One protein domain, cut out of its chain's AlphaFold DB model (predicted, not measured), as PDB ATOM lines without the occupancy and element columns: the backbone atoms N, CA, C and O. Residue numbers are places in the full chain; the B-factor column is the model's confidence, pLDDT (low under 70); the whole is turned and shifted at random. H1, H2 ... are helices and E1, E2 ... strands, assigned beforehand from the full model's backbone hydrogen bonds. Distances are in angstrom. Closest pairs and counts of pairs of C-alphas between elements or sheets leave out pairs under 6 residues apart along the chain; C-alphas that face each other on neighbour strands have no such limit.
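AT A GLANCE: This is residues 196 to 320 and 355 to 382 of the 562 residues of an uncharacterized protein of Odoribacter sp. CAG:788 (UniProt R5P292). The body is built on a twisted parallel sheet, E2 E1 E3 E6, with helices H1 and H2 over one face and a small mixed sheet, E7 E8 E9, beyond its edge strand E6. The hairpin E4 and E5 sticks out as an arm along the longest axis. The printed part has 153 residues, with six named helices and nine named strands in the order H1 E1 H2 E2 H3 E3 E4 E5 H4 E6 H5 E7 E8 H6 E9. The class is mixed, helices and strands; the whole is compact, with a radius of gyration of the C-alphas of 15.3 A and spans of 51 by 40 by 31 A.

HOW THE PARTS SIT: In the largest sheet, E2, residues 241 to 246, and E6, residues 301 to 303, are edge strands; E1, residues 211 to 216, and E3, residues 267 to 271, are inner. Within hydrogen-bond range are N 214 and O 243 at 2.9 A for E2 and E1, N 215 and O 270 at 2.8 A for E1 and E3, and N 271 and O 302 at 2.7 A for E3 and E6. H1, residues 196 to 205, and H2, residues 220 to 236, are on the same face, two layers, at heights of 8.7 A over E3 and 9.7 A over E2 and E1. H2 runs along the strands, at 2 degrees to E2 on the local plane. E1, H2, E2 make a strand-helix-strand unit, parallel neighbours joined through a helix, with a right-handed crossover. H3, residues 252 to 259, only grazes this sheet; E2, H3, E3 make a split unit, with E1 between the strands, also right-handed. H4, residues 291 to 296, only grazes it too. E7, residues 316 to 319, comes closest to E6 at the C-alphas of Ala 303 and Gly 317, 5.0 A. E8, residues 355 to 358, is antiparallel to E7, with N 317 and O 356 at 2.9 A, and parallel to E9, residues 377 to 379, with N 379 and O 357 at 2.8 A. H5, residues 306 to 309, is over E8 at a height of 8.2 A. H6, residues 359 to 364, only grazes this sheet and makes a right-handed unit with E8 and E9. E4, residues 276 to 280, and E5, residues 283 to 287, are an antiparallel hairpin, with N 285 and O 278 at 2.8 A. Every O i to N i+4 pair is within range in H1, H3, H4 and H6, and 12 of 13 in H2; H5 is too short for one.

IN THESE COORDINATES: H1 begins at C-alpha 196 (98.084, 122.295, 167.242) and is 14.3 A long. H2 is 23.9 A, E2 16.6 A and E1 16.2 A. E9 ends at C-alpha 379 (101.492, 111.256, 186.036).

THE WHOLE: The C-alphas of Gly 282 and Pro 374 are farthest apart, at 51.5 A. Residues 321 to 354 are cut out, and C-alphas 320 and 355 are 8.9 A apart across the cut. The link from H6 to E9 is long, with 12 residues. Residues 282 to 283 have pLDDT under 70.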
ATOM      1  N   LYS A 196      99.182 121.352 166.992       97.44
ATOM      2  CA  LYS A 196      98.084 122.295 167.242       97.44
ATOM      3  C   LYS A 196      97.573 122.236 168.684       97.44
ATOM      4  O   LYS A 196      97.420 123.276 169.320       97.44
ATOM      5  N   ASP A 197      97.326 121.036 169.205       97.81
ATOM      6  CA  ASP A 197      96.865 120.858 170.583       97.81
ATOM      7  C   ASP A 197      97.926 121.310 171.600       97.81
ATOM      8  O   ASP A 197      97.570 121.848 172.646       97.81
ATOM      9  N   ASP A 198      99.215 121.135 171.295       97.69
ATOM     10  CA  ASP A 198     100.323 121.632 172.118       97.69
ATOM     11  C   ASP A 198     100.395 123.172 172.135       97.69
ATOM     12  O   ASP A 198     100.652 123.767 173.183       97.69
ATOM     13  N   ILE A 199     100.096 123.848 171.018       97.94
ATOM     14  CA  ILE A 199     100.037 125.321 170.970       97.94
ATOM     15  C   ILE A 199      98.843 125.866 171.753       97.94
ATOM     16  O   ILE A 199      98.995 126.814 172.527       97.94
ATOM     17  N   GLU A 200      97.663 125.259 171.617       97.19
ATOM     18  CA  GLU A 200      96.508 125.641 172.439       97.19
ATOM     19  C   GLU A 200      96.744 125.360 173.924       97.19
ATOM     20  O   GLU A 200      96.335 126.146 174.785       97.19
ATOM     21  N   LEU A 201      97.457 124.274 174.238       97.50
ATOM     22  CA  LEU A 201      97.885 123.992 175.598       97.50
ATOM     23  C   LEU A 201      98.805 125.102 176.128       97.50
ATOM     24  O   LEU A 201      98.560 125.603 177.226       97.50
ATOM     25  N   LEU A 202      99.810 125.530 175.358       97.25
ATOM     26  CA  LEU A 202     100.695 126.632 175.746       97.25
ATOM     27  C   LEU A 202      99.933 127.936 175.973       97.25
ATOM     28  O   LEU A 202     100.126 128.561 177.010       97.25
ATOM     29  N   LYS A 203      99.027 128.321 175.069       96.50
ATOM     30  CA  LYS A 203      98.203 129.535 175.222       96.50
ATOM     31  C   LYS A 203      97.359 129.519 176.492       96.50
ATOM     32  O   LYS A 203      97.113 130.565 177.085       96.50
ATOM     33  N   ARG A 204      96.900 128.342 176.919       95.75
ATOM     34  CA  ARG A 204      96.144 128.192 178.166       95.75
ATOM     35  C   ARG A 204      97.043 128.246 179.396       95.75
ATOM     36  O   ARG A 204      96.694 128.902 180.373       95.75
ATOM     37  N   MET A 205      98.157 127.517 179.368       96.00
ATOM     38  CA  MET A 205      99.055 127.384 180.517       96.00
ATOM     39  C   MET A 205      99.897 128.644 180.737       96.00
ATOM     40  O   MET A 205     100.186 128.981 181.880       96.00
ATOM     41  N   VAL A 206     100.231 129.363 179.665       95.50
ATOM     42  CA  VAL A 206     100.969 130.632 179.658       95.50
ATOM     43  C   VAL A 206     100.093 131.691 178.967       95.50
ATOM     44  O   VAL A 206     100.255 131.948 177.774       95.50
ATOM     45  N   PRO A 207      99.133 132.318 179.680       92.38
ATOM     46  CA  PRO A 207      98.158 133.231 179.071       92.38
ATOM     47  C   PRO A 207      98.770 134.452 178.370       92.38
ATOM     48  O   PRO A 207      98.136 135.040 177.498       92.38
ATOM     49  N   GLY A 208      99.987 134.846 178.759       94.62
ATOM     50  CA  GLY A 208     100.738 135.956 178.174       94.62
ATOM     51  C   GLY A 208     101.628 135.573 176.990       94.62
ATOM     52  O   GLY A 208     102.429 136.409 176.568       94.62
ATOM     53  N   VAL A 209     101.529 134.340 176.470       97.31
ATOM     54  CA  VAL A 209     102.432 133.837 175.428       97.31
ATOM     55  C   VAL A 209     102.405 134.713 174.174       97.31
ATOM     56  O   VAL A 209     101.356 135.013 173.609       97.31
ATOM     57  N   LYS A 210     103.597 135.118 173.741       97.88
ATOM     58  CA  LYS A 210     103.874 135.871 172.510       97.88
ATOM     59  C   LYS A 210     104.876 135.148 171.620       97.88
ATOM     60  O   LYS A 210     104.928 135.415 170.426       97.88
ATOM     61  N   LYS A 211     105.678 134.256 172.201       97.94
ATOM     62  CA  LYS A 211     106.715 133.490 171.515       97.94
ATOM     63  C   LYS A 211     106.574 132.010 171.825       97.94
ATOM     64  O   LYS A 211     106.421 131.629 172.983       97.94
ATOM     65  N   VAL A 212     106.670 131.180 170.798       98.38
ATOM     66  CA  VAL A 212     106.749 129.728 170.906       98.38
ATOM     67  C   VAL A 212     108.100 129.269 170.395       98.38
ATOM     68  O   VAL A 212     108.524 129.600 169.287       98.38
ATOM     69  N   LEU A 213     108.754 128.453 171.203       98.06
ATOM     70  CA  LEU A 213     110.001 127.805 170.850       98.06
ATOM     71  C   LEU A 213     109.773 126.323 170.679       98.06
ATOM     72  O   LEU A 213     109.205 125.687 171.562       98.06
ATOM     73  N   LEU A 214     110.279 125.770 169.587       98.25
ATOM     74  CA  LEU A 214     110.380 124.332 169.417       98.25
ATOM     75  C   LEU A 214     111.842 123.912 169.554       98.25
ATOM     76  O   LEU A 214     112.690 124.352 168.787       98.25
ATOM     77  N   ILE A 215     112.123 123.033 170.509       97.50
ATOM     78  CA  ILE A 215     113.432 122.412 170.699       97.50
ATOM     79  C   ILE A 215     113.428 121.038 170.024       97.50
ATOM     80  O   ILE A 215     112.605 120.173 170.346       97.50
ATOM     81  N   GLY A 216     114.364 120.833 169.099       95.31
ATOM     82  CA  GLY A 216     114.521 119.602 168.330       95.31
ATOM     83  C   GLY A 216     115.973 119.304 167.962       95.31
ATOM     84  O   GLY A 216     116.924 119.835 168.528       95.31
ATOM     85  N   ASP A 217     116.151 118.430 166.978       93.25
ATOM     86  CA  ASP A 217     117.462 118.050 166.454       93.25
ATOM     87  C   ASP A 217     117.439 117.882 164.930       93.25
ATOM     88  O   ASP A 217     116.406 118.030 164.276       93.25
ATOM     89  N   GLY A 218     118.593 117.537 164.360       91.50
ATOM     90  CA  GLY A 218     118.765 117.348 162.921       91.50
ATOM     91  C   GLY A 218     118.129 116.086 162.333       91.50
ATOM     92  O   GLY A 218     118.407 115.769 161.183       91.50
ATOM     93  N   ARG A 219     117.343 115.298 163.080       91.25
ATOM     94  CA  ARG A 219     116.680 114.114 162.508       91.25
ATOM     95  C   ARG A 219     115.528 114.541 161.607       91.25
ATOM     96  O   ARG A 219     114.808 115.479 161.938       91.25
ATOM     97  N   TYR A 220     115.289 113.752 160.555       93.38
ATOM     98  CA  TYR A 220     114.177 113.927 159.612       93.38
ATOM     99  C   TYR A 220     112.865 114.333 160.301       93.38
ATOM    100  O   TYR A 220     112.267 115.336 159.937       93.38
ATOM    101  N   ILE A 221     112.457 113.612 161.354       92.75
ATOM    102  CA  ILE A 221     111.168 113.856 162.014       92.75
ATOM    103  C   ILE A 221     111.050 115.257 162.632       92.75
ATOM    104  O   ILE A 221     109.969 115.828 162.658       92.75
ATOM    105  N   ASN A 222     112.152 115.839 163.109       94.88
ATOM    106  CA  ASN A 222     112.143 117.185 163.679       94.88
ATOM    107  C   ASN A 222     112.233 118.271 162.612       94.88
ATOM    108  O   ASN A 222     111.658 119.336 162.794       94.88
ATOM    109  N   GLN A 223     112.913 117.994 161.500       95.38
ATOM    110  CA  GLN A 223     112.923 118.890 160.344       95.38
ATOM    111  C   GLN A 223     111.530 118.942 159.700       95.38
ATOM    112  O   GLN A 223     111.035 120.020 159.381       95.38
ATOM    113  N   GLN A 224     110.857 117.791 159.618       97.31
ATOM    114  CA  GLN A 224     109.453 117.688 159.228       97.31
ATOM    115  C   GLN A 224     108.537 118.444 160.200       97.31
ATOM    116  O   GLN A 224     107.749 119.283 159.773       97.31
ATOM    117  N   LEU A 225     108.695 118.223 161.510       97.25
ATOM    118  CA  LEU A 225     107.917 118.928 162.527       97.25
ATOM    119  C   LEU A 225     108.109 120.448 162.455       97.25
ATOM    120  O   LEU A 225     107.123 121.170 162.553       97.25
ATOM    121  N   ASN A 226     109.343 120.937 162.279       98.00
ATOM    122  CA  ASN A 226     109.610 122.366 162.098       98.00
ATOM    123  C   ASN A 226     108.856 122.914 160.880       98.00
ATOM    124  O   ASN A 226     108.129 123.895 160.987       98.00
ATOM    125  N   TYR A 227     108.972 122.234 159.740       97.81
ATOM    126  CA  TYR A 227     108.310 122.629 158.502       97.81
ATOM    127  C   TYR A 227     106.785 122.722 158.635       97.81
ATOM    128  O   TYR A 227     106.167 123.677 158.157       97.81
ATOM    129  N   ASP A 228     106.171 121.743 159.299       97.56
ATOM    130  CA  ASP A 228     104.730 121.737 159.550       97.56
ATOM    131  C   ASP A 228     104.328 122.803 160.581       97.56
ATOM    132  O   ASP A 228     103.301 123.468 160.422       97.56
ATOM    133  N   MET A 229     105.161 123.027 161.599       98.00
ATOM    134  CA  MET A 229     104.963 124.066 162.608       98.00
ATOM    135  C   MET A 229     105.033 125.473 162.025       98.00
ATOM    136  O   MET A 229     104.147 126.271 162.311       98.00
ATOM    137  N   GLU A 230     106.014 125.794 161.181       98.25
ATOM    138  CA  GLU A 230     106.129 127.115 160.544       98.25
ATOM    139  C   GLU A 230     104.841 127.492 159.800       98.25
ATOM    140  O   GLU A 230     104.338 128.612 159.917       98.25
ATOM    141  N   ARG A 231     104.249 126.528 159.087       97.81
ATOM    142  CA  ARG A 231     102.987 126.715 158.358       97.81
ATOM    143  C   ARG A 231     101.795 126.828 159.281       97.81
ATOM    144  O   ARG A 231     100.938 127.680 159.055       97.81
ATOM    145  N   LEU A 232     101.722 125.964 160.294       98.06
ATOM    146  CA  LEU A 232     100.662 126.006 161.295       98.06
ATOM    147  C   LEU A 232     100.652 127.367 161.998       98.06
ATOM    148  O   LEU A 232      99.601 127.993 162.099       98.06
ATOM    149  N   MET A 233     101.823 127.847 162.419       98.31
ATOM    150  CA  MET A 233     101.989 129.139 163.078       98.31
ATOM    151  C   MET A 233     101.609 130.287 162.142       98.31
ATOM    152  O   MET A 233     100.783 131.114 162.510       98.31
ATOM    153  N   ALA A 234     102.105 130.298 160.902       97.56
ATOM    154  CA  ALA A 234     101.763 131.339 159.930       97.56
ATOM    155  C   ALA A 234     100.262 131.383 159.586       97.56
ATOM    156  O   ALA A 234      99.713 132.456 159.339       97.56
ATOM    157  N   LYS A 235      99.595 130.223 159.551       97.88
ATOM    158  CA  LYS A 235      98.188 130.099 159.150       97.88
ATOM    159  C   LYS A 235      97.209 130.347 160.294       97.88
ATOM    160  O   LYS A 235      96.182 130.986 160.074       97.88
ATOM    161  N   GLU A 236      97.471 129.797 161.477       98.19
ATOM    162  CA  GLU A 236      96.511 129.770 162.591       98.19
ATOM    163  C   GLU A 236      96.925 130.649 163.779       98.19
ATOM    164  O   GLU A 236      96.067 131.036 164.572       98.19
ATOM    165  N   TYR A 237      98.208 131.012 163.884       97.69
ATOM    166  CA  TYR A 237      98.761 131.772 165.009       97.69
ATOM    167  C   TYR A 237      99.693 132.919 164.569       97.69
ATOM    168  O   TYR A 237     100.803 133.026 165.094       97.69
ATOM    169  N   PRO A 238      99.274 133.798 163.637       96.62
ATOM    170  CA  PRO A 238     100.151 134.823 163.059       96.62
ATOM    171  C   PRO A 238     100.665 135.853 164.079       96.62
ATOM    172  O   PRO A 238     101.682 136.497 163.836       96.62
ATOM    173  N   ASP A 239      99.983 135.997 165.219       96.06
ATOM    174  CA  ASP A 239     100.364 136.916 166.298       96.06
ATOM    175  C   ASP A 239     101.453 136.348 167.230       96.06
ATOM    176  O   ASP A 239     101.965 137.070 168.087       96.06
ATOM    177  N   LEU A 240     101.798 135.060 167.101       97.62
ATOM    178  CA  LEU A 240     102.840 134.409 167.893       97.62
ATOM    179  C   LEU A 240     104.146 134.321 167.097       97.62
ATOM    180  O   LEU A 240     104.186 133.785 165.992       97.62
ATOM    181  N   GLU A 241     105.248 134.775 167.691       98.06
ATOM    182  CA  GLU A 241     106.581 134.550 167.134       98.06
ATOM    183  C   GLU A 241     106.957 133.071 167.289       98.06
ATOM    184  O   GLU A 241     106.862 132.513 168.382       98.06
ATOM    185  N   TYR A 242     107.423 132.437 166.218       98.44
ATOM    186  CA  TYR A 242     107.881 131.051 166.237       98.44
ATOM    187  C   TYR A 242     109.385 130.968 165.983       98.44
ATOM    188  O   TYR A 242     109.908 131.645 165.097       98.44
ATOM    189  N   ARG A 243     110.083 130.112 166.736       97.56
ATOM    190  CA  ARG A 243     111.487 129.787 166.467       97.56
ATOM    191  C   ARG A 243     111.797 128.326 166.762       97.56
ATOM    192  O   ARG A 243     111.464 127.813 167.829       97.56
ATOM    193  N   PHE A 244     112.524 127.698 165.847       98.00
ATOM    194  CA  PHE A 244     113.093 126.372 166.035       98.00
ATOM    195  C   PHE A 244     114.540 126.457 166.529       98.00
ATOM    196  O   PHE A 244     115.349 127.224 166.005       98.00
ATOM    197  N   LEU A 245     114.846 125.695 167.577       96.75
ATOM    198  CA  LEU A 245     116.164 125.566 168.190       96.75
ATOM    199  C   LEU A 245     116.604 124.110 168.033       96.75
ATOM    200  O   LEU A 245     115.966 123.203 168.571       96.75
ATOM    201  N   SER A 246     117.674 123.883 167.277       95.50
ATOM    202  CA  SER A 246     118.056 122.553 166.807       95.50
ATOM    203  C   SER A 246     119.471 122.187 167.219       95.50
ATOM    204  O   SER A 246     120.407 122.952 166.995       95.50
ATOM    205  N   ALA A 247     119.652 120.958 167.701       93.38
ATOM    206  CA  ALA A 247     120.974 120.376 167.949       93.38
ATOM    207  C   ALA A 247     121.848 120.234 166.681       93.38
ATOM    208  O   ALA A 247     123.012 119.853 166.784       93.38
ATOM    209  N   ALA A 248     121.286 120.467 165.487       90.19
ATOM    210  CA  ALA A 248     122.054 120.545 164.243       90.19
ATOM    211  C   ALA A 248     122.810 121.875 164.098       90.19
ATOM    212  O   ALA A 248     123.859 121.899 163.461       90.19
ATOM    213  N   ASP A 249     122.284 122.945 164.699       92.62
ATOM    214  CA  ASP A 249     122.717 124.322 164.444       92.62
ATOM    215  C   ASP A 249     123.355 124.988 165.671       92.62
ATOM    216  O   ASP A 249     124.010 126.018 165.532       92.62
ATOM    217  N   MET A 250     123.165 124.425 166.871       93.25
ATOM    218  CA  MET A 250     123.687 124.990 168.121       93.25
ATOM    219  C   MET A 250     124.060 123.919 169.159       93.25
ATOM    220  O   MET A 250     123.567 122.786 169.120       93.25
ATOM    221  N   SER A 251     124.923 124.284 170.112       91.75
ATOM    222  CA  SER A 251     125.353 123.397 171.202       91.75
ATOM    223  C   SER A 251     124.327 123.315 172.344       91.75
ATOM    224  O   SER A 251     123.411 124.133 172.458       91.75
ATOM    225  N   LEU A 252     124.469 122.312 173.223       91.50
ATOM    226  CA  LEU A 252     123.620 122.197 174.415       91.50
ATOM    227  C   LEU A 252     123.852 123.372 175.380       91.50
ATOM    228  O   LEU A 252     122.905 123.870 175.981       91.50
ATOM    229  N   GLU A 253     125.097 123.818 175.520       91.75
ATOM    230  CA  GLU A 253     125.481 124.953 176.360       91.75
ATOM    231  C   GLU A 253     124.859 126.254 175.846       91.75
ATOM    232  O   GLU A 253     124.314 127.025 176.636       91.75
ATOM    233  N   GLU A 254     124.876 126.472 174.527       93.44
ATOM    234  CA  GLU A 254     124.223 127.622 173.895       93.44
ATOM    235  C   GLU A 254     122.707 127.599 174.117       93.44
ATOM    236  O   GLU A 254     122.117 128.630 174.445       93.44
ATOM    237  N   LEU A 255     122.076 126.424 173.998       95.50
ATOM    238  CA  LEU A 255     120.650 126.264 174.281       95.50
ATOM    239  C   LEU A 255     120.333 126.607 175.743       95.50
ATOM    240  O   LEU A 255     119.377 127.335 175.998       95.50
ATOM    241  N   ILE A 256     121.117 126.092 176.695       94.50
ATOM    242  CA  ILE A 256     120.923 126.350 178.131       94.50
ATOM    243  C   ILE A 256     121.051 127.844 178.425       94.50
ATOM    244  O   ILE A 256     120.137 128.422 179.007       94.50
ATOM    245  N   ALA A 257     122.136 128.478 177.970       92.69
ATOM    246  CA  ALA A 257     122.367 129.905 178.184       92.69
ATOM    247  C   ALA A 257     121.223 130.755 177.611       92.69
ATOM    248  O   ALA A 257     120.794 131.735 178.216       92.69
ATOM    249  N   TRP A 258     120.689 130.358 176.457       90.62
ATOM    250  CA  TRP A 258     119.557 131.035 175.844       90.62
ATOM    251  C   TRP A 258     118.267 130.843 176.665       90.62
ATOM    252  O   TRP A 258     117.582 131.820 176.976       90.62
ATOM    253  N   LEU A 259     117.973 129.608 177.091       93.50
ATOM    254  CA  LEU A 259     116.792 129.264 177.895       93.50
ATOM    255  C   LEU A 259     116.797 129.875 179.307       93.50
ATOM    256  O   LEU A 259     115.734 130.036 179.901       93.50
ATOM    257  N   GLU A 260     117.956 130.236 179.852       90.19
ATOM    258  CA  GLU A 260     118.059 130.946 181.136       90.19
ATOM    259  C   GLU A 260     117.651 132.425 181.047       90.19
ATOM    260  O   GLU A 260     117.329 133.036 182.066       90.19
ATOM    261  N   THR A 261     117.641 133.002 179.842       89.31
ATOM    262  CA  THR A 261     117.380 134.438 179.623       89.31
ATOM    263  C   THR A 261     115.986 134.753 179.084       89.31
ATOM    264  O   THR A 261     115.633 135.926 178.956       89.31
ATOM    265  N   VAL A 262     115.185 133.737 178.757       93.50
ATOM    266  CA  VAL A 262     113.826 133.937 178.234       93.50
ATOM    267  C   VAL A 262     112.856 134.400 179.309       93.50
ATOM    268  O   VAL A 262     112.875 133.937 180.448       93.50
ATOM    269  N   ASP A 263     111.946 135.275 178.893       94.56
ATOM    270  CA  ASP A 263     110.794 135.673 179.690       94.56
ATOM    271  C   ASP A 263     109.765 134.534 179.732       94.56
ATOM    272  O   ASP A 263     109.090 134.242 178.739       94.56
ATOM    273  N   ILE A 264     109.664 133.892 180.896       93.25
ATOM    274  CA  ILE A 264     108.799 132.734 181.139       93.25
ATOM    275  C   ILE A 264     107.303 133.071 181.085       93.25
ATOM    276  O   ILE A 264     106.497 132.173 180.856       93.25
ATOM    277  N   ASP A 265     106.931 134.343 181.263       93.88
ATOM    278  CA  ASP A 265     105.529 134.773 181.264       93.88
ATOM    279  C   ASP A 265     105.007 135.038 179.842       93.88
ATOM    280  O   ASP A 265     103.793 135.069 179.612       93.88
ATOM    281  N   SER A 266     105.917 135.207 178.872       96.06
ATOM    282  CA  SER A 266     105.588 135.471 177.466       96.06
ATOM    283  C   SER A 266     106.150 134.455 176.467       96.06
ATOM    284  O   SER A 266     105.865 134.555 175.269       96.06
ATOM    285  N   THR A 267     106.883 133.439 176.931       97.12
ATOM    286  CA  THR A 267     107.499 132.418 176.072       97.12
ATOM    287  C   THR A 267     107.043 131.008 176.441       97.12
ATOM    288  O   THR A 267     107.288 130.532 177.546       97.12
ATOM    289  N   GLY A 268     106.425 130.307 175.491       97.12
ATOM    290  CA  GLY A 268     106.114 128.884 175.596       97.12
ATOM    291  C   GLY A 268     107.218 128.028 174.974       97.12
ATOM    292  O   GLY A 268     107.675 128.316 173.868       97.12
ATOM    293  N   VAL A 269     107.642 126.968 175.665       97.88
ATOM    294  CA  VAL A 269     108.724 126.084 175.204       97.88
ATOM    295  C   VAL A 269     108.201 124.672 174.978       97.88
ATOM    296  O   VAL A 269     107.774 124.007 175.920       97.88
ATOM    297  N   LEU A 270     108.273 124.208 173.732       98.00
ATOM    298  CA  LEU A 270     107.986 122.840 173.310       98.00
ATOM    299  C   LEU A 270     109.291 122.071 173.105       98.00
ATOM    300  O   LEU A 270     110.253 122.586 172.539       98.00
ATOM    301  N   PHE A 271     109.318 120.812 173.521       96.75
ATOM    302  CA  PHE A 271     110.470 119.932 173.409       96.75
ATOM    303  C   PHE A 271     110.094 118.630 172.712       96.75
ATOM    304  O   PHE A 271     109.299 117.840 173.223       96.75
ATOM    305  N   SER A 272     110.716 118.375 171.563       94.19
ATOM    306  CA  SER A 272     110.621 117.093 170.864       94.19
ATOM    307  C   SER A 272     111.767 116.166 171.266       94.19
ATOM    308  O   SER A 272     111.542 115.081 171.812       94.19
ATOM    309  N   SER A 273     113.010 116.593 171.037       91.94
ATOM    310  CA  SER A 273     114.213 115.826 171.366       91.94
ATOM    311  C   SER A 273     115.484 116.658 171.216       91.94
ATOM    312  O   SER A 273     115.464 117.723 170.612       91.94
ATOM    313  N   TRP A 274     116.605 116.147 171.730       92.31
ATOM    314  CA  TRP A 274     117.916 116.778 171.578       92.31
ATOM    315  C   TRP A 274     119.006 115.718 171.435       92.31
ATOM    316  O   TRP A 274     119.635 115.321 172.417       92.31
ATOM    317  N   PHE A 275     119.183 115.212 170.215       87.06
ATOM    318  CA  PHE A 275     120.244 114.266 169.889       87.06
ATOM    319  C   PHE A 275     121.381 114.987 169.169       87.06
ATOM    320  O   PHE A 275     121.194 115.497 168.064       87.06
ATOM    321  N   SER A 276     122.565 114.989 169.777       82.31
ATOM    322  CA  SER A 276     123.773 115.583 169.204       82.31
ATOM    323  C   SER A 276     124.879 114.546 169.033       82.31
ATOM    324  O   SER A 276     124.942 113.540 169.749       82.31
ATOM    325  N   LYS A 277     125.749 114.798 168.052       81.88
ATOM    326  CA  LYS A 277     126.992 114.051 167.847       81.88
ATOM    327  C   LYS A 277     128.101 114.744 168.632       81.88
ATOM    328  O   LYS A 277     128.233 115.961 168.558       81.88
ATOM    329  N   SER A 278     128.899 113.974 169.357       72.31
ATOM    330  CA  SER A 278     130.095 114.464 170.042       72.31
ATOM    331  C   SER A 278     131.261 113.537 169.751       72.31
ATOM    332  O   SER A 278     131.125 112.325 169.917       72.31
ATOM    333  N   ASP A 279     132.410 114.083 169.370       74.19
ATOM    334  CA  ASP A 279     133.618 113.285 169.185       74.19
ATOM    335  C   ASP A 279     134.351 113.131 170.520       74.19
ATOM    336  O   ASP A 279     134.895 114.085 171.076       74.19
ATOM    337  N   ILE A 280     134.364 111.907 171.049       70.00
ATOM    338  CA  ILE A 280     135.060 111.552 172.285       70.00
ATOM    339  C   ILE A 280     136.212 110.619 171.923       70.00
ATOM    340  O   ILE A 280     136.001 109.500 171.456       70.00
ATOM    341  N   ALA A 281     137.447 111.083 172.139       70.44
ATOM    342  CA  ALA A 281     138.673 110.326 171.859       70.44
ATOM    343  C   ALA A 281     138.740 109.758 170.420       70.44
ATOM    344  O   ALA A 281     139.188 108.633 170.210       70.44
ATOM    345  N   GLY A 282     138.274 110.532 169.432       66.31
ATOM    346  CA  GLY A 282     138.257 110.139 168.016       66.31
ATOM    347  C   GLY A 282     137.080 109.247 167.603       66.31
ATOM    348  O   GLY A 282     136.994 108.886 166.433       66.31
ATOM    349  N   ASN A 283     136.169 108.912 168.524       66.06
ATOM    350  CA  ASN A 283     134.929 108.198 168.223       66.06
ATOM    351  C   ASN A 283     133.735 109.149 168.297       66.06
ATOM    352  O   ASN A 283     133.520 109.795 169.323       66.06
ATOM    353  N   THR A 284     132.915 109.178 167.250       72.75
ATOM    354  CA  THR A 284     131.645 109.905 167.280       72.75
ATOM    355  C   THR A 284     130.642 109.146 168.147       72.75
ATOM    356  O   THR A 284     130.190 108.054 167.798       72.75
ATOM    357  N   VAL A 285     130.295 109.732 169.287       73.00
ATOM    358  CA  VAL A 285     129.297 109.236 170.237       73.00
ATOM    359  C   VAL A 285     128.014 110.042 170.074       73.00
ATOM    360  O   VAL A 285     128.054 111.253 169.848       73.00
ATOM    361  N   LEU A 286     126.872 109.370 170.195       74.06
ATOM    362  CA  LEU A 286     125.574 110.025 170.221       74.06
ATOM    363  C   LEU A 286     125.142 110.295 171.663       74.06
ATOM    364  O   LEU A 286     125.169 109.390 172.493       74.06
ATOM    365  N   ASN A 287     124.716 111.525 171.953       76.12
ATOM    366  CA  ASN A 287     124.150 111.870 173.253       76.12
ATOM    367  C   ASN A 287     122.620 111.975 173.172       76.12
ATOM    368  O   ASN A 287     122.089 112.952 172.647       76.12
ATOM    369  N   ALA A 288     121.918 110.975 173.713       71.69
ATOM    370  CA  ALA A 288     120.453 110.920 173.752       71.69
ATOM    371  C   ALA A 288     119.821 111.410 175.067       71.69
ATOM    372  O   ALA A 288     118.601 111.559 175.143       71.69
ATOM    373  N   ASN A 289     120.614 111.642 176.120       77.88
ATOM    374  CA  ASN A 289     120.103 111.903 177.476       77.88
ATOM    375  C   ASN A 289     120.041 113.392 177.849       77.88
ATOM    376  O   ASN A 289     119.574 113.736 178.938       77.88
ATOM    377  N   SER A 290     120.451 114.279 176.942       82.06
ATOM    378  CA  SER A 290     120.460 115.737 177.131       82.06
ATOM    379  C   SER A 290     119.092 116.321 177.505       82.06
ATOM    380  O   SER A 290     119.031 117.339 178.193       82.06
ATOM    381  N   TYR A 291     117.989 115.646 177.152       83.56
ATOM    382  CA  TYR A 291     116.633 116.057 177.541       83.56
ATOM    383  C   TYR A 291     116.460 116.202 179.061       83.56
ATOM    384  O   TYR A 291     115.694 117.053 179.508       83.56
ATOM    385  N   ARG A 292     117.189 115.415 179.868       85.88
ATOM    386  CA  ARG A 292     117.130 115.496 181.336       85.88
ATOM    387  C   ARG A 292     117.695 116.815 181.848       85.88
ATOM    388  O   ARG A 292     117.102 117.422 182.736       85.88
ATOM    389  N   VAL A 293     118.802 117.272 181.260       88.25
ATOM    390  CA  VAL A 293     119.429 118.556 181.604       88.25
ATOM    391  C   VAL A 293     118.487 119.700 181.244       88.25
ATOM    392  O   VAL A 293     118.168 120.514 182.104       88.25
ATOM    393  N   ILE A 294     117.954 119.690 180.018       89.12
ATOM    394  CA  ILE A 294     117.024 120.715 179.521       89.12
ATOM    395  C   ILE A 294     115.760 120.780 180.392       89.12
ATOM    396  O   ILE A 294     115.301 121.863 180.737       89.12
ATOM    397  N   SER A 295     115.222 119.631 180.815       87.25
ATOM    398  CA  SER A 295     114.007 119.587 181.639       87.25
ATOM    399  C   SER A 295     114.157 120.171 183.049       87.25
ATOM    400  O   SER A 295     113.159 120.546 183.658       87.25
ATOM    401  N   ASN A 296     115.385 120.235 183.574       88.62
ATOM    402  CA  ASN A 296     115.668 120.731 184.923       88.62
ATOM    403  C   ASN A 296     115.868 122.252 184.978       88.62
ATOM    404  O   ASN A 296     115.893 122.815 186.072       88.62
ATOM    405  N   LEU A 297     115.994 122.919 183.828       89.25
ATOM    406  CA  LEU A 297     116.092 124.378 183.748       89.25
ATOM    407  C   LEU A 297     114.844 125.032 184.322       89.25
ATOM    408  O   LEU A 297     113.767 124.457 184.228       89.25
ATOM    409  N   SER A 298     114.960 126.233 184.893       87.25
ATOM    410  CA  SER A 298     113.846 126.929 185.553       87.25
ATOM    411  C   SER A 298     112.640 127.144 184.636       87.25
ATOM    412  O   SER A 298     111.514 126.961 185.099       87.25
ATOM    413  N   VAL A 299     112.870 127.425 183.350       92.94
ATOM    414  CA  VAL A 299     111.819 127.626 182.342       92.94
ATOM    415  C   VAL A 299     110.864 126.420 182.244       92.94
ATOM    416  O   VAL A 299     111.308 125.269 182.213       92.94
ATOM    417  N   PRO A 300     109.538 126.642 182.208       95.12
ATOM    418  CA  PRO A 300     108.566 125.599 181.897       95.12
ATOM    419  C   PRO A 300     108.765 125.005 180.497       95.12
ATOM    420  O   PRO A 300     108.571 125.685 179.494       95.12
ATOM    421  N   VAL A 301     109.102 123.716 180.428       96.50
ATOM    422  CA  VAL A 301     109.230 122.975 179.164       96.50
ATOM    423  C   VAL A 301     108.091 121.968 179.030       96.50
ATOM    424  O   VAL A 301     107.854 121.169 179.941       96.50
ATOM    425  N   PHE A 302     107.408 121.989 177.887       97.44
ATOM    426  CA  PHE A 302     106.329 121.076 177.522       97.44
ATOM    427  C   PHE A 302     106.822 120.065 176.483       97.44
ATOM    428  O   PHE A 302     107.555 120.410 175.564       97.44
ATOM    429  N   ALA A 303     106.465 118.798 176.639       96.44
ATOM    430  CA  ALA A 303     106.933 117.703 175.800       96.44
ATOM    431  C   ALA A 303     105.995 117.459 174.611       96.44
ATOM    432  O   ALA A 303     104.793 117.345 174.801       96.44
ATOM    433  N   MET A 304     106.556 117.238 173.420       94.88
ATOM    434  CA  MET A 304     105.821 116.809 172.214       94.88
ATOM    435  C   MET A 304     105.588 115.288 172.175       94.88
ATOM    436  O   MET A 304     104.755 114.776 171.430       94.88
ATOM    437  N   LYS A 305     106.366 114.525 172.958       91.31
ATOM    438  CA  LYS A 305     106.292 113.058 173.043       91.31
ATOM    439  C   LYS A 305     106.197 112.605 174.500       91.31
ATOM    440  O   LYS A 305     107.005 112.987 175.339       91.31
ATOM    441  N   ARG A 306     105.269 111.695 174.806       90.62
ATOM    442  CA  ARG A 306     105.065 111.207 176.184       90.62
ATOM    443  C   ARG A 306     106.309 110.528 176.773       90.62
ATOM    444  O   ARG A 306     106.586 110.671 177.958       90.62
ATOM    445  N   ALA A 307     107.075 109.813 175.950       88.00
ATOM    446  CA  ALA A 307     108.251 109.069 176.402       88.00
ATOM    447  C   ALA A 307     109.358 109.962 176.993       88.00
ATOM    448  O   ALA A 307     110.137 109.492 177.819       88.00
ATOM    449  N   VAL A 308     109.428 111.243 176.601       87.81
ATOM    450  CA  VAL A 308     110.373 112.199 177.204       87.81
ATOM    451  C   VAL A 308     109.810 112.863 178.466       87.81
ATOM    452  O   VAL A 308     110.586 113.408 179.243       87.81
ATOM    453  N   LEU A 309     108.497 112.773 178.720       91.00
ATOM    454  CA  LEU A 309     107.849 113.278 179.938       91.00
ATOM    455  C   LEU A 309     108.040 112.332 181.136       91.00
ATOM    456  O   LEU A 309     108.368 112.794 182.221       91.00
ATOM    457  N   GLU A 310     107.860 111.017 180.950       83.50
ATOM    458  CA  GLU A 310     107.828 110.020 182.047       83.50
ATOM    459  C   GLU A 310     109.143 109.927 182.862       83.50
ATOM    460  O   GLU A 310     109.132 109.396 183.966       83.50
ATOM    461  N   ASN A 311     110.263 110.469 182.364       76.38
ATOM    462  CA  ASN A 311     111.572 110.459 183.038       76.38
ATOM    463  C   ASN A 311     112.259 111.839 183.056       76.38
ATOM    464  O   ASN A 311     113.489 111.926 182.973       76.38
ATOM    465  N   SER A 312     111.485 112.923 183.103       87.31
ATOM    466  CA  SER A 312     112.017 114.289 183.089       87.31
ATOM    467  C   SER A 312     111.243 115.236 184.006       87.31
ATOM    468  O   SER A 312     110.170 114.913 184.514       87.31
ATOM    469  N   SER A 313     111.785 116.437 184.202       90.69
ATOM    470  CA  SER A 313     111.125 117.521 184.941       90.69
ATOM    471  C   SER A 313     110.290 118.444 184.042       90.69
ATOM    472  O   SER A 313     109.960 119.564 184.430       90.69
ATOM    473  N   MET A 314     109.902 117.964 182.853       95.25
ATOM    474  CA  MET A 314     108.976 118.667 181.961       95.25
ATOM    475  C   MET A 314     107.569 118.726 182.567       95.25
ATOM    476  O   MET A 314     107.166 117.851 183.337       95.25
ATOM    477  N   VAL A 315     106.822 119.770 182.217       96.44
ATOM    478  CA  VAL A 315     105.514 120.089 182.805       96.44
ATOM    479  C   VAL A 315     104.435 119.124 182.322       96.44
ATOM    480  O   VAL A 315     103.694 118.551 183.123       96.44
ATOM    481  N   GLY A 316     104.349 118.924 181.012       97.00
ATOM    482  CA  GLY A 316     103.300 118.138 180.370       97.00
ATOM    483  C   GLY A 316     103.296 118.319 178.859       97.00
ATOM    484  O   GLY A 316     104.261 118.841 178.312       97.00
ATOM    485  N   GLY A 317     102.227 117.893 178.200       97.25
ATOM    486  CA  GLY A 317     102.028 118.017 176.754       97.25
ATOM    487  C   GLY A 317     100.757 117.309 176.292       97.25
ATOM    488  O   GLY A 317     100.047 116.700 177.102       97.25
ATOM    489  N   CYS A 318     100.470 117.376 174.998       97.19
ATOM    490  CA  CYS A 318      99.335 116.723 174.358       97.19
ATOM    491  C   CYS A 318      99.785 115.440 173.641       97.19
ATOM    492  O   CYS A 318     100.557 115.469 172.688       97.19
ATOM    493  N   PHE A 319      99.291 114.279 174.086       95.62
ATOM    494  CA  PHE A 319      99.751 112.981 173.570       95.62
ATOM    495  C   PHE A 319      98.610 112.090 173.100       95.62
ATOM    496  O   PHE A 319      97.457 112.285 173.471       95.62
ATOM    497  N   LEU A 320      98.941 111.041 172.349       94.19
ATOM    498  CA  LEU A 320      98.008 109.943 172.121       94.19
ATOM    499  C   LEU A 320      97.666 109.239 173.442       94.19
ATOM    500  O   LEU A 320      98.478 109.187 174.374       94.19
ATOM    501  N   PRO A 355      95.732 115.837 176.943       97.19
ATOM    502  CA  PRO A 355      96.593 116.643 177.797       97.19
ATOM    503  C   PRO A 355      97.057 115.812 178.993       97.19
ATOM    504  O   PRO A 355      96.242 115.286 179.755       97.19
ATOM    505  N   THR A 356      98.365 115.652 179.145       97.12
ATOM    506  CA  THR A 356      98.962 114.897 180.245       97.12
ATOM    507  C   THR A 356     100.073 115.707 180.888       97.12
ATOM    508  O   THR A 356     100.949 116.220 180.198       97.12
ATOM    509  N   PHE A 357     100.080 115.755 182.215       97.06
ATOM    510  CA  PHE A 357     101.059 116.507 182.995       97.06
ATOM    511  C   PHE A 357     101.799 115.612 183.976       97.06
ATOM    512  O   PHE A 357     101.221 114.678 184.537       97.06
ATOM    513  N   SER A 358     103.063 115.931 184.234       95.69
ATOM    514  CA  SER A 358     103.756 115.435 185.417       95.69
ATOM    515  C   SER A 358     103.272 116.243 186.615       95.69
ATOM    516  O   SER A 358     103.538 117.439 186.708       95.69
ATOM    517  N   TYR A 359     102.541 115.610 187.535       94.38
ATOM    518  CA  TYR A 359     102.046 116.273 188.741       94.38
ATOM    519  C   TYR A 359     103.157 116.956 189.562       94.38
ATOM    520  O   TYR A 359     102.988 118.130 189.902       94.38
ATOM    521  N   PRO A 360     104.294 116.296 189.883       92.88
ATOM    522  CA  PRO A 360     105.365 116.956 190.626       92.88
ATOM    523  C   PRO A 360     106.009 118.101 189.834       92.88
ATOM    524  O   PRO A 360     106.244 119.163 190.409       92.88
ATOM    525  N   SER A 361     106.248 117.928 188.529       94.62
ATOM    526  CA  SER A 361     106.865 118.973 187.700       94.62
ATOM    527  C   SER A 361     105.951 120.187 187.536       94.62
ATOM    528  O   SER A 361     106.417 121.316 187.636       94.62
ATOM    529  N   LEU A 362     104.647 119.968 187.339       95.25
ATOM    530  CA  LEU A 362     103.637 121.021 187.228       95.25
ATOM    531  C   LEU A 362     103.684 121.964 188.440       95.25
ATOM    532  O   LEU A 362     103.804 123.175 188.272       95.25
ATOM    533  N   LEU A 363     103.660 121.398 189.653       93.62
ATOM    534  CA  LEU A 363     103.721 122.173 190.893       93.62
ATOM    535  C   LEU A 363     105.085 122.842 191.091       93.62
ATOM    536  O   LEU A 363     105.144 123.994 191.515       93.62
ATOM    537  N   LEU A 364     106.178 122.140 190.772       92.44
ATOM    538  CA  LEU A 364     107.537 122.682 190.867       92.44
ATOM    539  C   LEU A 364     107.725 123.915 189.970       92.44
ATOM    540  O   LEU A 364     108.460 124.830 190.331       92.44
ATOM    541  N   LYS A 365     107.048 123.946 188.819       92.75
ATOM    542  CA  LYS A 365     107.058 125.065 187.867       92.75
ATOM    543  C   LYS A 365     106.023 126.151 188.166       92.75
ATOM    544  O   LYS A 365     105.851 127.051 187.356       92.75
ATOM    545  N   GLY A 366     105.360 126.089 189.321       91.88
ATOM    546  CA  GLY A 366     104.444 127.132 189.783       91.88
ATOM    547  C   GLY A 366     103.045 127.084 189.166       91.88
ATOM    548  O   GLY A 366     102.253 127.989 189.421       91.88
ATOM    549  N   PHE A 367     102.708 126.041 188.401       94.69
ATOM    550  CA  PHE A 367     101.360 125.877 187.858       94.69
ATOM    551  C   PHE A 367     100.421 125.217 188.870       94.69
ATOM    552  O   PHE A 367     100.815 124.353 189.659       94.69
ATOM    553  N   SER A 368      99.143 125.578 188.799       92.44
ATOM    554  CA  SER A 368      98.065 124.912 189.522       92.44
ATOM    555  C   SER A 368      97.306 123.936 188.618       92.44
ATOM    556  O   SER A 368      97.275 124.049 187.393       92.44
ATOM    557  N   ILE A 369      96.648 122.958 189.240       92.38
ATOM    558  CA  ILE A 369      95.803 121.982 188.533       92.38
ATOM    559  C   ILE A 369      94.628 122.684 187.837       92.38
ATOM    560  O   ILE A 369      94.199 122.244 186.775       92.38
ATOM    561  N   ASP A 370      94.140 123.789 188.404       91.19
ATOM    562  CA  ASP A 370      92.983 124.528 187.888       91.19
ATOM    563  C   ASP A 370      93.290 125.260 186.570       91.19
ATOM    564  O   ASP A 370      92.382 125.541 185.787       91.19
ATOM    565  N   GLN A 371      94.571 125.527 186.288       91.38
ATOM    566  CA  GLN A 371      95.017 126.071 185.001       91.38
ATOM    567  C   GLN A 371      94.973 125.018 183.882       91.38
ATOM    568  O   GLN A 371      94.767 125.357 182.712       91.38
ATOM    569  N   CYS A 372      95.102 123.732 184.225       95.50
ATOM    570  CA  CYS A 372      95.145 122.650 183.247       95.50
ATOM    571  C   CYS A 372      93.810 122.528 182.480       95.50
ATOM    572  O   CYS A 372      92.740 122.849 183.011       95.50
ATOM    573  N   PRO A 373      93.825 122.052 181.220       94.94
ATOM    574  CA  PRO A 373      92.604 121.711 180.499       94.94
ATOM    575  C   PRO A 373      91.707 120.723 181.271       94.94
ATOM    576  O   PRO A 373      92.213 119.850 181.989       94.94
ATOM    577  N   PRO A 374      90.374 120.780 181.102       88.44
ATOM    578  CA  PRO A 374      89.489 119.727 181.589       88.44
ATOM    579  C   PRO A 374      89.890 118.357 181.023       88.44
ATOM    580  O   PRO A 374      90.403 118.269 179.912       88.44
ATOM    581  N   ALA A 375      89.640 117.285 181.780       87.25
ATOM    582  CA  ALA A 375      90.001 115.905 181.417       87.25
ATOM    583  C   ALA A 375      91.513 115.628 181.238       87.25
ATOM    584  O   ALA A 375      91.884 114.600 180.669       87.25
ATOM    585  N   SER A 376      92.383 116.493 181.770       94.81
ATOM    586  CA  SER A 376      93.829 116.246 181.807       94.81
ATOM    587  C   SER A 376      94.189 115.013 182.644       94.81
ATOM    588  O   SER A 376      93.652 114.801 183.736       94.81
ATOM    589  N   GLN A 377      95.143 114.222 182.156       94.88
ATOM    590  CA  GLN A 377      95.753 113.125 182.903       94.88
ATOM    591  C   GLN A 377      96.967 113.623 183.698       94.88
ATOM    592  O   GLN A 377      97.696 114.507 183.253       94.88
ATOM    593  N   PHE A 378      97.215 113.032 184.865       94.06
ATOM    594  CA  PHE A 378      98.344 113.405 185.718       94.06
ATOM    595  C   PHE A 378      99.192 112.182 186.055       94.06
ATOM    596  O   PHE A 378      98.703 111.234 186.671       94.06
ATOM    597  N   ILE A 379     100.462 112.227 185.664       92.19
ATOM    598  CA  ILE A 379     101.492 111.256 186.036       92.19
ATOM    599  C   ILE A 379     101.933 111.561 187.468       92.19
ATOM    600  O   ILE A 379     102.042 112.728 187.849       92.19
ATOM    601  N   ASP A 380     102.133 110.514 188.269       88.62
ATOM    602  CA  ASP A 380     102.596 110.588 189.663       88.62
ATOM    603  C   ASP A 380     101.762 111.495 190.580       88.62
ATOM    604  O   ASP A 380     102.238 112.009 191.596       88.62
ATOM    605  N   ARG A 381     100.472 111.666 190.262       88.56
ATOM    606  CA  ARG A 381      99.529 112.309 191.177       88.56
ATOM    607  C   ARG A 381      99.315 111.396 192.388       88.56
ATOM    608  O   ARG A 381      98.816 110.280 192.214       88.56
ATOM    609  N   PRO A 382      99.620 111.851 193.617       83.50
ATOM    610  CA  PRO A 382      99.476 111.016 194.795       83.50
ATOM    611  C   PRO A 382      98.013 110.615 194.978       83.50
ATOM    612  O   PRO A 382      97.105 111.453 194.969       83.50
TER     613      PRO A 382